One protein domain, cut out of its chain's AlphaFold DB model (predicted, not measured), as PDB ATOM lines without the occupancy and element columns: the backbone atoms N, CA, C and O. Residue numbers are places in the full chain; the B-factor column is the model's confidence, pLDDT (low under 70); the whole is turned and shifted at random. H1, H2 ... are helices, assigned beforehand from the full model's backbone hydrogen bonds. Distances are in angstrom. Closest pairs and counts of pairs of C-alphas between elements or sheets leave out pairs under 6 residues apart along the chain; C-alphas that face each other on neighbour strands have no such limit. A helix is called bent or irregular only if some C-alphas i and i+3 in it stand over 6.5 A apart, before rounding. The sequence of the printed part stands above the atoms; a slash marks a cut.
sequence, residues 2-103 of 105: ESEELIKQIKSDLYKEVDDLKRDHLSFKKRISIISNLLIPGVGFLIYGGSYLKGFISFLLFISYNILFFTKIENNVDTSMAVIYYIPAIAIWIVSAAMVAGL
ATOM      1  N   GLU A   2     296.618 269.243 223.568       69.62
ATOM      2  CA  GLU A   2     297.802 269.015 222.705       69.62
ATOM      3  C   GLU A   2     299.144 269.089 223.453       69.62
ATOM      4  O   GLU A   2     299.997 268.228 223.267       69.62
ATOM      5  N   SER A   3     299.334 270.065 224.352       75.50
ATOM      6  CA  SER A   3     300.608 270.198 225.076       75.50
ATOM      7  C   SER A   3     300.869 269.069 226.082       75.50
ATOM      8  O   SER A   3     302.018 268.686 226.282       75.50
ATOM      9  N   GLU A   4     299.828 268.508 226.701       83.81
ATOM     10  CA  GLU A   4     299.957 267.412 227.670       83.81
ATOM     11  C   GLU A   4     300.260 266.080 226.977       83.81
ATOM     12  O   GLU A   4     301.082 265.304 227.470       83.81
ATOM     13  N   GLU A   5     299.654 265.829 225.813       86.88
ATOM     14  CA  GLU A   5     299.986 264.671 224.975       86.88
ATOM     15  C   GLU A   5     301.415 264.754 224.437       86.88
ATOM     16  O   GLU A   5     302.139 263.757 224.489       86.88
ATOM     17  N   LEU A   6     301.857 265.947 224.023       89.38
ATOM     18  CA  LEU A   6     303.226 266.178 223.561       89.38
ATOM     19  C   LEU A   6     304.251 265.912 224.678       89.38
ATOM     20  O   LEU A   6     305.230 265.197 224.473       89.38
ATOM     21  N   ILE A   7     303.999 266.418 225.893       90.00
ATOM     22  CA  ILE A   7     304.855 266.171 227.066       90.00
ATOM     23  C   ILE A   7     304.904 264.674 227.405       90.00
ATOM     24  O   ILE A   7     305.966 264.143 227.741       90.00
ATOM     25  N   LYS A   8     303.771 263.970 227.310       91.81
ATOM     26  CA  LYS A   8     303.699 262.529 227.574       91.81
ATOM     27  C   LYS A   8     304.475 261.713 226.536       91.81
ATOM     28  O   LYS A   8     305.158 260.766 226.927       91.81
ATOM     29  N   GLN A   9     304.402 262.081 225.255       92.50
ATOM     30  CA  GLN A   9     305.196 261.459 224.190       92.50
ATOM     31  C   GLN A   9     306.692 261.667 224.415       92.50
ATOM     32  O   GLN A   9     307.423 260.687 224.516       92.50
ATOM     33  N   ILE A  10     307.126 262.913 224.630       91.94
ATOM     34  CA  ILE A  10     308.536 263.244 224.892       91.94
ATOM     35  C   ILE A  10     309.075 262.450 226.087       91.94
ATOM     36  O   ILE A  10     310.158 261.874 226.023       91.94
ATOM     37  N   LYS A  11     308.302 262.367 227.178       93.00
ATOM     38  CA  LYS A  11     308.676 261.580 228.359       93.00
ATOM     39  C   LYS A  11     308.833 260.093 228.025       93.00
ATOM     40  O   LYS A  11     309.774 259.465 228.500       93.00
ATOM     41  N   SER A  12     307.920 259.527 227.235       93.38
ATOM     42  CA  SER A  12     307.998 258.124 226.817       93.38
ATOM     43  C   SER A  12     309.216 257.850 225.939       93.38
ATOM     44  O   SER A  12     309.844 256.808 226.105       93.38
ATOM     45  N   ASP A  13     309.524 258.743 225.004       94.06
ATOM     46  CA  ASP A  13     310.641 258.560 224.079       94.06
ATOM     47  C   ASP A  13     311.983 258.701 224.803       94.06
ATOM     48  O   ASP A  13     312.855 257.854 224.631       94.06
ATOM     49  N   LEU A  14     312.092 259.651 225.739       94.81
ATOM     50  CA  LEU A  14     313.244 259.760 226.640       94.81
ATOM     51  C   LEU A  14     313.469 258.488 227.466       94.81
ATOM     52  O   LEU A  14     314.607 258.052 227.620       94.81
ATOM     53  N   TYR A  15     312.412 257.871 228.010       94.44
ATOM     54  CA  TYR A  15     312.577 256.620 228.761       94.44
ATOM     55  C   TYR A  15     313.045 255.464 227.881       94.44
ATOM     56  O   TYR A  15     313.905 254.701 228.317       94.44
ATOM     57  N   LYS A  16     312.518 255.350 226.656       95.19
ATOM     58  CA  LYS A  16     312.987 254.342 225.697       95.19
ATOM     59  C   LYS A  16     314.464 254.541 225.381       95.19
ATOM     60  O   LYS A  16     315.230 253.593 225.474       95.19
ATOM     61  N   GLU A  17     314.867 255.776 225.098       94.50
ATOM     62  CA  GLU A  17     316.256 256.105 224.783       94.50
ATOM     63  C   GLU A  17     317.198 255.800 225.958       94.50
ATOM     64  O   GLU A  17     318.271 255.229 225.771       94.50
ATOM     65  N   VAL A  18     316.775 256.091 227.191       94.94
ATOM     66  CA  VAL A  18     317.524 255.718 228.402       94.94
ATOM     67  C   VAL A  18     317.657 254.200 228.546       94.94
ATOM     68  O   VAL A  18     318.721 253.716 228.940       94.94
ATOM     69  N   ASP A  19     316.602 253.437 228.272       94.25
ATOM     70  CA  ASP A  19     316.644 251.981 228.402       94.25
ATOM     71  C   ASP A  19     317.468 251.317 227.289       94.25
ATOM     72  O   ASP A  19     318.217 250.374 227.569       94.25
ATOM     73  N   ASP A  20     317.431 251.851 226.069       95.00
ATOM     74  CA  ASP A  20     318.318 251.433 224.980       95.00
ATOM     75  C   ASP A  20     319.786 251.734 225.325       95.00
ATOM     76  O   ASP A  20     320.634 250.839 225.258       95.00
ATOM     77  N   LEU A  21     320.083 252.932 225.845       94.88
ATOM     78  CA  LEU A  21     321.421 253.294 226.328       94.88
ATOM     79  C   LEU A  21     321.919 252.365 227.443       94.88
ATOM     80  O   LEU A  21     323.094 251.994 227.462       94.88
ATOM     81  N   LYS A  22     321.050 251.961 228.376       92.00
ATOM     82  CA  LYS A  22     321.417 250.990 229.422       92.00
ATOM     83  C   LYS A  22     321.768 249.629 228.829       92.00
ATOM     84  O   LYS A  22     322.742 249.022 229.277       92.00
ATOM     85  N   ARG A  23     320.999 249.142 227.849       90.44
ATOM     86  CA  ARG A  23     321.279 247.866 227.169       90.44
ATOM     87  C   ARG A  23     322.607 247.911 226.424       90.44
ATOM     88  O   ARG A  23     323.407 246.982 226.559       90.44
ATOM     89  N   ASP A  24     322.874 248.995 225.708       93.12
ATOM     90  CA  ASP A  24     324.133 249.180 224.988       93.12
ATOM     91  C   ASP A  24     325.318 249.280 225.948       93.12
ATOM     92  O   ASP A  24     326.346 248.624 225.747       93.12
ATOM     93  N   HIS A  25     325.155 250.019 227.047       91.88
ATOM     94  CA  HIS A  25     326.160 250.102 228.097       91.88
ATOM     95  C   HIS A  25     326.454 248.731 228.718       91.88
ATOM     96  O   HIS A  25     327.622 248.383 228.897       91.88
ATOM     97  N   LEU A  26     325.427 247.926 229.009       90.00
ATOM     98  CA  LEU A  26     325.596 246.575 229.544       90.00
ATOM     99  C   LEU A  26     326.346 245.669 228.554       90.00
ATOM    100  O   LEU A  26     327.314 245.009 228.933       90.00
ATOM    101  N   SER A  27     325.962 245.700 227.274       90.25
ATOM    102  CA  SER A  27     326.633 244.946 226.208       90.25
ATOM    103  C   SER A  27     328.107 245.336 226.075       90.25
ATOM    104  O   SER A  27     328.992 244.479 225.986       90.25
ATOM    105  N   PHE A  28     328.402 246.633 226.125       92.25
ATOM    106  CA  PHE A  28     329.767 247.147 226.092       92.25
ATOM    107  C   PHE A  28     330.574 246.715 227.322       92.25
ATOM    108  O   PHE A  28     331.683 246.189 227.191       92.25
ATOM    109  N   LYS A  29     329.992 246.859 228.516       91.38
ATOM    110  CA  LYS A  29     330.592 246.449 229.790       91.38
ATOM    111  C   LYS A  29     330.929 244.958 229.799       91.38
ATOM    112  O   LYS A  29     332.018 244.586 230.236       91.38
ATOM    113  N   LYS A  30     330.053 244.113 229.244       89.69
ATOM    114  CA  LYS A  30     330.302 242.677 229.060       89.69
ATOM    115  C   LYS A  30     331.528 242.416 228.192       89.69
ATOM    116  O   LYS A  30     332.410 241.654 228.580       89.69
ATOM    117  N   ARG A  31     331.619 243.071 227.032       92.00
ATOM    118  CA  ARG A  31     332.751 242.895 226.109       92.00
ATOM    119  C   ARG A  31     334.070 243.305 226.758       92.00
ATOM    120  O   ARG A  31     335.024 242.533 226.717       92.00
ATOM    121  N   ILE A  32     334.112 244.474 227.404       93.88
ATOM    122  CA  ILE A  32     335.316 244.930 228.115       93.88
ATOM    123  C   ILE A  32     335.678 243.964 229.236       93.88
ATOM    124  O   ILE A  32     336.852 243.642 229.407       93.88
ATOM    125  N   SER A  33     334.690 243.487 229.990       92.62
ATOM    126  CA  SER A  33     334.906 242.530 231.067       92.62
ATOM    127  C   SER A  33     335.572 241.243 230.563       92.62
ATOM    128  O   SER A  33     336.598 240.840 231.111       92.62
ATOM    129  N   ILE A  34     335.069 240.653 229.473       92.12
ATOM    130  CA  ILE A  34     335.652 239.448 228.865       92.12
ATOM    131  C   ILE A  34     337.084 239.716 228.387       92.12
ATOM    132  O   ILE A  34     337.993 238.966 228.738       92.12
ATOM    133  N   ILE A  35     337.305 240.805 227.638       93.06
ATOM    134  CA  ILE A  35     338.635 241.175 227.123       93.06
ATOM    135  C   ILE A  35     339.626 241.361 228.276       93.06
ATOM    136  O   ILE A  35     340.735 240.835 228.245       93.06
ATOM    137  N   SER A  36     339.215 242.059 229.329       93.31
ATOM    138  CA  SER A  36     340.071 242.309 230.488       93.31
ATOM    139  C   SER A  36     340.391 241.022 231.249       93.31
ATOM    140  O   SER A  36     341.510 240.863 231.727       93.31
ATOM    141  N   ASN A  37     339.446 240.078 231.323       94.00
ATOM    142  CA  ASN A  37     339.678 238.778 231.949       94.00
ATOM    143  C   ASN A  37     340.589 237.862 231.125       94.00
ATOM    144  O   ASN A  37     341.285 237.021 231.690       94.00
ATOM    145  N   LEU A  38     340.575 238.009 229.797       92.25
ATOM    146  CA  LEU A  38     341.538 237.348 228.921       92.25
ATOM    147  C   LEU A  38     342.949 237.894 229.151       92.25
ATOM    148  O   LEU A  38     343.891 237.119 229.110       92.25
ATOM    149  N   LEU A  39     343.116 239.183 229.445       91.75
ATOM    150  CA  LEU A  39     344.437 239.725 229.780       91.75
ATOM    151  C   LEU A  39     344.908 239.265 231.164       91.75
ATOM    152  O   LEU A  39     346.047 238.832 231.317       91.75
ATOM    153  N   ILE A  40     344.041 239.372 232.172       91.12
ATOM    154  CA  ILE A  40     344.352 238.997 233.551       91.12
ATOM    155  C   ILE A  40     343.125 238.308 234.170       91.12
ATOM    156  O   ILE A  40     342.113 238.975 234.426       91.12
ATOM    157  N   PRO A  41     343.203 236.997 234.469       92.81
ATOM    158  CA  PRO A  41     342.128 236.269 235.136       92.81
ATOM    159  C   PRO A  41     341.682 236.957 236.425       92.81
ATOM    160  O   PRO A  41     342.498 237.300 237.275       92.81
ATOM    161  N   GLY A  42     340.374 237.155 236.579       90.12
ATOM    162  CA  GLY A  42     339.774 237.815 237.736       90.12
ATOM    163  C   GLY A  42     339.440 239.295 237.527       90.12
ATOM    164  O   GLY A  42     338.482 239.780 238.130       90.12
ATOM    165  N   VAL A  43     340.143 240.009 236.638       91.62
ATOM    166  CA  VAL A  43     339.915 241.452 236.411       91.62
ATOM    167  C   VAL A  43     338.565 241.721 235.746       91.62
ATOM    168  O   VAL A  43     337.893 242.698 236.082       91.62
ATOM    169  N   GLY A  44     338.108 240.832 234.860       90.06
ATOM    170  CA  GLY A  44     336.810 240.991 234.202       90.06
ATOM    171  C   GLY A  44     335.644 241.065 235.184       90.06
ATOM    172  O   GLY A  44     334.723 241.858 234.986       90.06
ATOM    173  N   PHE A  45     335.702 240.321 236.289       91.12
ATOM    174  CA  PHE A  45     334.657 240.339 237.314       91.12
ATOM    175  C   PHE A  45     334.525 241.693 238.017       91.12
ATOM    176  O   PHE A  45     333.406 242.087 238.355       91.12
ATOM    177  N   LEU A  46     335.639 242.410 238.209       88.38
ATOM    178  CA  LEU A  46     335.640 243.760 238.779       88.38
ATOM    179  C   LEU A  46     334.943 244.739 237.838       88.38
ATOM    180  O   LEU A  46     334.117 245.539 238.265       88.38
ATOM    181  N   ILE A  47     335.247 244.630 236.543       86.19
ATOM    182  CA  ILE A  47     334.692 245.512 235.519       86.19
ATOM    183  C   ILE A  47     333.208 245.233 235.302       86.19
ATOM    184  O   ILE A  47     332.446 246.179 235.145       86.19
ATOM    185  N   TYR A  48     332.773 243.970 235.329       86.19
ATOM    186  CA  TYR A  48     331.362 243.607 235.172       86.19
ATOM    187  C   TYR A  48     330.511 243.997 236.388       86.19
ATOM    188  O   TYR A  48     329.382 244.464 236.238       86.19
ATOM    189  N   GLY A  49     331.059 243.859 237.599       78.12
ATOM    190  CA  GLY A  49     330.385 244.210 238.854       78.12
ATOM    191  C   GLY A  49     329.421 243.144 239.396       78.12
ATOM    192  O   GLY A  49     328.621 243.457 240.270       78.12
ATOM    193  N   GLY A  50     329.491 241.902 238.897       73.38
ATOM    194  CA  GLY A  50     328.518 240.840 239.207       73.38
ATOM    195  C   GLY A  50     329.002 239.702 240.112       73.38
ATOM    196  O   GLY A  50     328.192 238.871 240.505       73.38
ATOM    197  N   SER A  51     330.298 239.602 240.451       81.19
ATOM    198  CA  SER A  51     330.826 238.530 241.327       81.19
ATOM    199  C   SER A  51     332.274 238.780 241.785       81.19
ATOM    200  O   SER A  51     333.207 238.101 241.350       81.19
ATOM    201  N   TYR A  52     332.472 239.728 242.706       85.81
ATOM    202  CA  TYR A  52     333.800 240.087 243.234       85.81
ATOM    203  C   TYR A  52     334.562 238.903 243.844       85.81
ATOM    204  O   TYR A  52     335.756 238.755 243.602       85.81
ATOM    205  N   LEU A  53     333.871 238.018 244.573       89.75
ATOM    206  CA  LEU A  53     334.495 236.845 245.190       89.75
ATOM    207  C   LEU A  53     335.037 235.857 244.144       89.75
ATOM    208  O   LEU A  53     336.163 235.386 244.277       89.75
ATOM    209  N   LYS A  54     334.275 235.583 243.071       89.69
ATOM    210  CA  LYS A  54     334.727 234.720 241.960       89.69
ATOM    211  C   LYS A  54     335.942 235.326 241.253       89.69
ATOM    212  O   LYS A  54     336.883 234.601 240.928       89.69
ATOM    213  N   GLY A  55     335.939 236.648 241.068       91.44
ATOM    214  CA  GLY A  55     337.074 237.387 240.520       91.44
ATOM    215  C   GLY A  55     338.323 237.272 241.383       91.44
ATOM    216  O   GLY A  55     339.378 236.892 240.886       91.44
ATOM    217  N   PHE A  56     338.183 237.515 242.685       92.75
ATOM    218  CA  PHE A  56     339.279 237.420 243.644       92.75
ATOM    219  C   PHE A  56     339.874 236.009 243.716       92.75
ATOM    220  O   PHE A  56     341.091 235.855 243.653       92.75
ATOM    221  N   ILE A  57     339.028 234.975 243.773       93.06
ATOM    222  CA  ILE A  57     339.475 233.575 243.779       93.06
ATOM    223  C   ILE A  57     340.194 233.228 242.470       93.06
ATOM    224  O   ILE A  57     341.271 232.639 242.515       93.06
ATOM    225  N   SER A  58     339.639 233.615 241.314       93.25
ATOM    226  CA  SER A  58     340.267 233.366 240.006       93.25
ATOM    227  C   SER A  58     341.643 234.022 239.909       93.25
ATOM    228  O   SER A  58     342.604 233.386 239.479       93.25
ATOM    229  N   PHE A  59     341.740 235.279 240.347       94.88
ATOM    230  CA  PHE A  59     342.985 236.035 240.366       94.88
ATOM    231  C   PHE A  59     344.022 235.379 241.282       94.88
ATOM    232  O   PHE A  59     345.144 235.114 240.854       94.88
ATOM    233  N   LEU A  60     343.641 235.055 242.523       95.81
ATOM    234  CA  LEU A  60     344.537 234.399 243.472       95.81
ATOM    235  C   LEU A  60     345.016 233.042 242.970       95.81
ATOM    236  O   LEU A  60     346.208 232.765 243.070       95.81
ATOM    237  N   LEU A  61     344.125 232.205 242.433       95.50
ATOM    238  CA  LEU A  61     344.499 230.902 241.884       95.50
ATOM    239  C   LEU A  61     345.492 231.055 240.737       95.50
ATOM    240  O   LEU A  61     346.520 230.385 240.735       95.50
ATOM    241  N   PHE A  62     345.217 231.962 239.799       95.62
ATOM    242  CA  PHE A  62     346.095 232.182 238.659       95.62
ATOM    243  C   PHE A  62     347.476 232.678 239.095       95.62
ATOM    244  O   PHE A  62     348.487 232.086 238.719       95.62
ATOM    245  N   ILE A  63     347.538 233.718 239.929       95.69
ATOM    246  CA  ILE A  63     348.806 234.287 240.400       95.69
ATOM    247  C   ILE A  63     349.577 233.290 241.265       95.69
ATOM    248  O   ILE A  63     350.762 233.068 241.029       95.69
ATOM    249  N   SER A  64     348.917 232.649 242.231       96.56
ATOM    250  CA  SER A  64     349.577 231.694 243.131       96.56
ATOM    251  C   SER A  64     350.141 230.506 242.362       96.56
ATOM    252  O   SER A  64     351.248 230.056 242.650       96.56
ATOM    253  N   TYR A  65     349.403 230.020 241.361       96.50
ATOM    254  CA  TYR A  65     349.869 228.927 240.523       96.50
ATOM    255  C   TYR A  65     351.055 229.333 239.650       96.50
ATOM    256  O   TYR A  65     352.042 228.606 239.601       96.50
ATOM    257  N   ASN A  66     351.007 230.508 239.016       95.94
ATOM    258  CA  ASN A  66     352.136 231.021 238.239       95.94
ATOM    259  C   ASN A  66     353.385 231.193 239.112       95.94
ATOM    260  O   ASN A  66     354.463 230.745 238.734       95.94
ATOM    261  N   ILE A  67     353.246 231.760 240.316       96.56
ATOM    262  CA  ILE A  67     354.362 231.872 241.264       96.56
ATOM    263  C   ILE A  67     354.924 230.486 241.589       96.56
ATOM    264  O   ILE A  67     356.134 230.289 241.510       96.56
ATOM    265  N   LEU A  68     354.074 229.512 241.926       96.19
ATOM    266  CA  LEU A  68     354.511 228.144 242.209       96.19
ATOM    267  C   LEU A  68     355.244 227.524 241.010       96.19
ATOM    268  O   LEU A  68     356.283 226.888 241.185       96.19
ATOM    269  N   PHE A  69     354.714 227.730 239.806       96.31
ATOM    270  CA  PHE A  69     355.263 227.192 238.574       96.31
ATOM    271  C   PHE A  69     356.667 227.740 238.292       96.31
ATOM    272  O   PHE A  69     357.615 226.959 238.247       96.31
ATOM    273  N   PHE A  70     356.816 229.064 238.203       94.88
ATOM    274  CA  PHE A  70     358.085 229.715 237.858       94.88
ATOM    275  C   PHE A  70     359.140 229.616 238.971       94.88
ATOM    276  O   PHE A  70     360.338 229.606 238.703       94.88
ATOM    277  N   THR A  71     358.732 229.536 240.244       94.75
ATOM    278  CA  THR A  71     359.701 229.452 241.355       94.75
ATOM    279  C   THR A  71     360.127 228.025 241.670       94.75
ATOM    280  O   THR A  71     361.298 227.799 241.979       94.75
ATOM    281  N   LYS A  72     359.204 227.056 241.607       93.38
ATOM    282  CA  LYS A  72     359.469 225.677 242.033       93.38
ATOM    283  C   LYS A  72     359.401 224.663 240.909       93.38
ATOM    284  O   LYS A  72     360.254 223.792 240.882       93.38
ATOM    285  N   ILE A  73     358.399 224.702 240.038       91.44
ATOM    286  CA  ILE A  73     358.202 223.600 239.086       91.44
ATOM    287  C   ILE A  73     359.215 223.694 237.951       91.44
ATOM    288  O   ILE A  73     359.994 222.766 237.778       91.44
ATOM    289  N   GLU A  74     359.243 224.819 237.238       91.31
ATOM    290  CA  GLU A  74     360.089 225.018 236.055       91.31
ATOM    291  C   GLU A  74     361.573 224.763 236.352       91.31
ATOM    292  O   GLU A  74     362.253 224.102 235.577       91.31
ATOM    293  N   ASN A  75     362.057 225.191 237.522       89.31
ATOM    294  CA  ASN A  75     363.457 225.012 237.923       89.31
ATOM    295  C   ASN A  75     363.841 223.560 238.263       89.31
ATOM    296  O   ASN A  75     365.023 223.278 238.440       89.31
ATOM    297  N   ASN A  76     362.871 222.654 238.414       91.44
ATOM    298  CA  ASN A  76     363.099 221.277 238.868       91.44
ATOM    299  C   ASN A  76     362.665 220.217 237.844       91.44
ATOM    300  O   ASN A  76     362.694 219.027 238.161       91.44
ATOM    301  N   VAL A  77     362.246 220.615 236.640       92.94
ATOM    302  CA  VAL A  77     361.787 219.691 235.594       92.94
ATOM    303  C   VAL A  77     362.344 220.080 234.227       92.94
ATOM    304  O   VAL A  77     362.617 221.247 233.966       92.94
ATOM    305  N   ASP A  78     362.461 219.104 233.327       92.81
ATOM    306  CA  ASP A  78     362.807 219.373 231.932       92.81
ATOM    307  C   ASP A  78     361.754 220.259 231.255       92.81
ATOM    308  O   ASP A  78     360.563 220.203 231.573       92.81
ATOM    309  N   THR A  79     362.168 221.024 230.243       88.75
ATOM    310  CA  THR A  79     361.296 221.967 229.523       88.75
ATOM    311  C   THR A  79     360.024 221.310 228.972       88.75
ATOM    312  O   THR A  79     358.949 221.903 229.023       88.75
ATOM    313  N   SER A  80     360.105 220.068 228.486       91.00
ATOM    314  CA  SER A  80     358.940 219.313 227.999       91.00
ATOM    315  C   SER A  80     357.929 219.013 229.110       91.00
ATOM    316  O   SER A  80     356.722 219.131 228.902       91.00
ATOM    317  N   MET A  81     358.413 218.678 230.307       92.38
ATOM    318  CA  MET A  81     357.576 218.441 231.481       92.38
ATOM    319  C   MET A  81     357.014 219.753 232.029       92.38
ATOM    320  O   MET A  81     355.848 219.791 232.417       92.38
ATOM    321  N   ALA A  82     357.784 220.845 231.991       92.06
ATOM    322  CA  ALA A  82     357.316 222.174 232.381       92.06
ATOM    323  C   ALA A  82     356.067 222.587 231.583       92.06
ATOM    324  O   ALA A  82     355.093 223.053 232.165       92.06
ATOM    325  N   VAL A  83     356.028 222.323 230.271       92.25
ATOM    326  CA  VAL A  83     354.839 222.598 229.438       92.25
ATOM    327  C   VAL A  83     353.600 221.852 229.948       92.25
ATOM    328  O   VAL A  83     352.526 222.444 230.057       92.25
ATOM    329  N   ILE A  84     353.739 220.573 230.310       94.31
ATOM    330  CA  ILE A  84     352.631 219.762 230.842       94.31
ATOM    331  C   ILE A  84     352.167 220.321 232.190       94.31
ATOM    332  O   ILE A  84     350.968 220.486 232.421       94.31
ATOM    333  N   TYR A  85     353.108 220.673 233.066       93.94
ATOM    334  CA  TYR A  85     352.788 221.288 234.346       93.94
ATOM    335  C   TYR A  85     352.244 222.712 234.217       93.94
ATOM    336  O   TYR A  85     351.734 223.223 235.195       93.94
ATOM    337  N   TYR A  86     352.285 223.365 233.058       95.56
ATOM    338  CA  TYR A  86     351.649 224.674 232.893       95.56
ATOM    339  C   TYR A  86     350.156 224.579 232.531       95.56
ATOM    340  O   TYR A  86     349.415 225.557 232.653       95.56
ATOM    341  N   ILE A  87     349.668 223.391 232.146       95.06
ATOM    342  CA  ILE A  87     348.261 223.153 231.772       95.06
ATOM    343  C   ILE A  87     347.263 223.667 232.828       95.06
ATOM    344  O   ILE A  87     346.276 224.292 232.434       95.06
ATOM    345  N   PRO A  88     347.473 223.492 234.149       94.94
ATOM    346  CA  PRO A  88     346.533 224.014 235.139       94.94
ATOM    347  C   PRO A  88     346.410 225.544 235.123       94.94
ATOM    348  O   PRO A  88     345.310 226.055 235.327       94.94
ATOM    349  N   ALA A  89     347.484 226.285 234.815       94.69
ATOM    350  CA  ALA A  89     347.426 227.741 234.654       94.69
ATOM    351  C   ALA A  89     346.492 228.130 233.498       94.69
ATOM    352  O   ALA A  89     345.646 229.015 233.638       94.69
ATOM    353  N   ILE A  90     346.612 227.414 232.374       95.19
ATOM    354  CA  ILE A  90     345.765 227.588 231.188       95.19
ATOM    355  C   ILE A  90     344.311 227.230 231.515       95.19
ATOM    356  O   ILE A  90     343.397 227.964 231.143       95.19
ATOM    357  N   ALA A  91     344.078 226.143 232.255       95.56
ATOM    358  CA  ALA A  91     342.739 225.746 232.676       95.56
ATOM    359  C   ALA A  91     342.081 226.816 233.563       95.56
ATOM    360  O   ALA A  91     340.943 227.202 233.300       95.56
ATOM    361  N   ILE A  92     342.800 227.354 234.558       94.31
ATOM    362  CA  ILE A  92     342.314 228.462 235.400       94.31
ATOM    363  C   ILE A  92     341.961 229.675 234.531       94.31
ATOM    364  O   ILE A  92     340.907 230.286 234.720       94.31
ATOM    365  N   TRP A  93     342.814 230.007 233.562       94.81
ATOM    366  CA  TRP A  93     342.604 231.140 232.668       94.81
ATOM    367  C   TRP A  93     341.331 230.993 231.822       94.81
ATOM    368  O   TRP A  93     340.477 231.885 231.837       94.81
ATOM    369  N   ILE A  94     341.158 229.849 231.149       94.00
ATOM    370  CA  ILE A  94     339.991 229.568 230.301       94.00
ATOM    371  C   ILE A  94     338.708 229.524 231.134       94.00
ATOM    372  O   ILE A  94     337.718 230.157 230.769       94.00
ATOM    373  N   VAL A  95     338.722 228.821 232.273       93.50
ATOM    374  CA  VAL A  95     337.557 228.726 233.167       93.50
ATOM    375  C   VAL A  95     337.158 230.110 233.672       93.50
ATOM    376  O   VAL A  95     335.980 230.453 233.640       93.50
ATOM    377  N   SER A  96     338.124 230.941 234.066       92.69
ATOM    378  CA  SER A  96     337.846 232.311 234.498       92.69
ATOM    379  C   SER A  96     337.176 233.130 233.388       92.69
ATOM    380  O   SER A  96     336.178 233.804 233.642       92.69
ATOM    381  N   ALA A  97     337.674 233.048 232.148       91.94
ATOM    382  CA  ALA A  97     337.083 233.753 231.010       91.94
ATOM    383  C   ALA A  97     335.655 233.270 230.700       91.94
ATOM    384  O   ALA A  97     334.763 234.093 230.487       91.94
ATOM    385  N   ALA A  98     335.416 231.956 230.746       90.94
ATOM    386  CA  ALA A  98     334.087 231.373 230.567       90.94
ATOM    387  C   ALA A  98     333.110 231.827 231.663       90.94
ATOM    388  O   ALA A  98     331.981 232.215 231.367       90.94
ATOM    389  N   MET A  99     333.558 231.854 232.921       91.31
ATOM    390  CA  MET A  99     332.745 232.325 234.042       91.31
ATOM    391  C   MET A  99     332.363 233.801 233.905       91.31
ATOM    392  O   MET A  99     331.255 234.160 234.283       91.31
ATOM    393  N   VAL A 100     333.250 234.650 233.373       90.25
ATOM    394  CA  VAL A 100     332.928 236.057 233.081       90.25
ATOM    395  C   VAL A 100     331.928 236.177 231.933       90.25
ATOM    396  O   VAL A 100     330.993 236.969 232.019       90.25
ATOM    397  N   ALA A 101     332.095 235.387 230.871       87.19
ATOM    398  CA  ALA A 101     331.185 235.405 229.728       87.19
ATOM    399  C   ALA A 101     329.749 234.982 230.098       87.19
ATOM    400  O   ALA A 101     328.799 235.500 229.507       87.19
ATOM    401  N   GLY A 102     329.609 234.090 231.086       85.56
ATOM    402  CA  GLY A 102     328.337 233.589 231.610       85.56
ATOM    403  C   GLY A 102     327.708 234.405 232.745       85.56
ATOM    404  O   GLY A 102     326.741 233.943 233.329       85.56
ATOM    405  N   LEU A 103     328.210 235.600 233.092       80.81
ATOM    406  CA  LEU A 103     327.587 236.459 234.124       80.81
ATOM    407  C   LEU A 103     326.235 237.083 233.706       80.81
ATOM    408  O   LEU A 103     325.670 237.865 234.469       80.81
TER     409      LEU A 103
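AT A GLANCE: This is residues 2 to 103 of the 105 residues of an uncharacterized protein of Paenibacillus sp. PAMC21692 (UniProt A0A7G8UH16). A long helix, H1, reaches out as an arm from one end of an elongated body in which two further long helices, H3 and H4, lie side by side as a hairpin. The short helix H2 sits at the joint, where the last part of H1 overlaps the beginning of H3 and the end of H4; residues 2 to 25 of H1 stick out free. The printed part has 102 residues with four named helices, H1 to H4 in chain order, and no named strand; the class is all helix. The whole is extended, with a radius of gyration of the C-alphas of 22.1 A, and spans 82 by 22 by 15 A, the arm making much of the length.

IN THESE COORDINATES: H1, residues 2 to 39, is the longest helix, 55.5 A from C-alpha 2 at (297.802, 269.015, 222.705) to C-alpha 39 at (344.437, 239.725, 229.780). H2 is residues 43 to 48, 8.9 A long. H3, residues 52 to 76, measures 35.1 A and has a kink of 38 degrees near residue 70; it is only just irregular, C-alphas 71 and 74 being 6.9 A apart. H4, residues 79 to 101, measures 33.0 A, ends with C-alpha 101 at (331.185, 235.405, 229.728) and has a kink of 30 degrees near residue 86; it is also only just irregular, C-alphas 85 and 88 being 6.9 A apart.

HOW THE PARTS SIT: H1 touches H2 with its residues 29 to 38 alone, opposite ways at a shallow tilt of 10 degrees; their closest C-alphas, of Ser 33 and Gly 44, are 4.0 A apart. H1 also touches H4, with residues 30 to 38 of H1 alone and residues 93 to 101 of H4 alone; their closest C-alphas, of Asn 37 and Ala 97, are 5.7 A apart. H1 and H3 are apart. H2 and H4 are the hubs, touching three helices each. H2 touches H3, closest at the C-alphas of Phe 45 and Gly 55, 5.0 A apart. H2 touches H4, running the same way at a shallow tilt of 8 degrees, with the C-alphas of Phe 45 and Val 100 closest at 6.3 A. H3 and H4 touch, opposite ways at a shallow tilt of 6 degrees; the C-alphas of Glu 74 and Ala 82 are closest, at 5.4 A. The helix packing is mostly aligned, the touching pairs standing at shallow tilts. H1 with H2, H2 with H3 and H3 with H4 are helical hairpins. In H1 and H2 every O i to N i+4 pair is within hydrogen-bond range; in H3 18 of 21 are, and in H4 15 of 19.

THE WHOLE: The C-alphas of Glu 2 and Asn 76 are the two farthest apart, at 82.5 A. Without residues 2 to 25 the body of 78 residues spans 46 by 19 by 14 A. The printed part has no cut, and the three links are tight. The mean pLDDT of the printed part is 91.5; residue 2 is under 70.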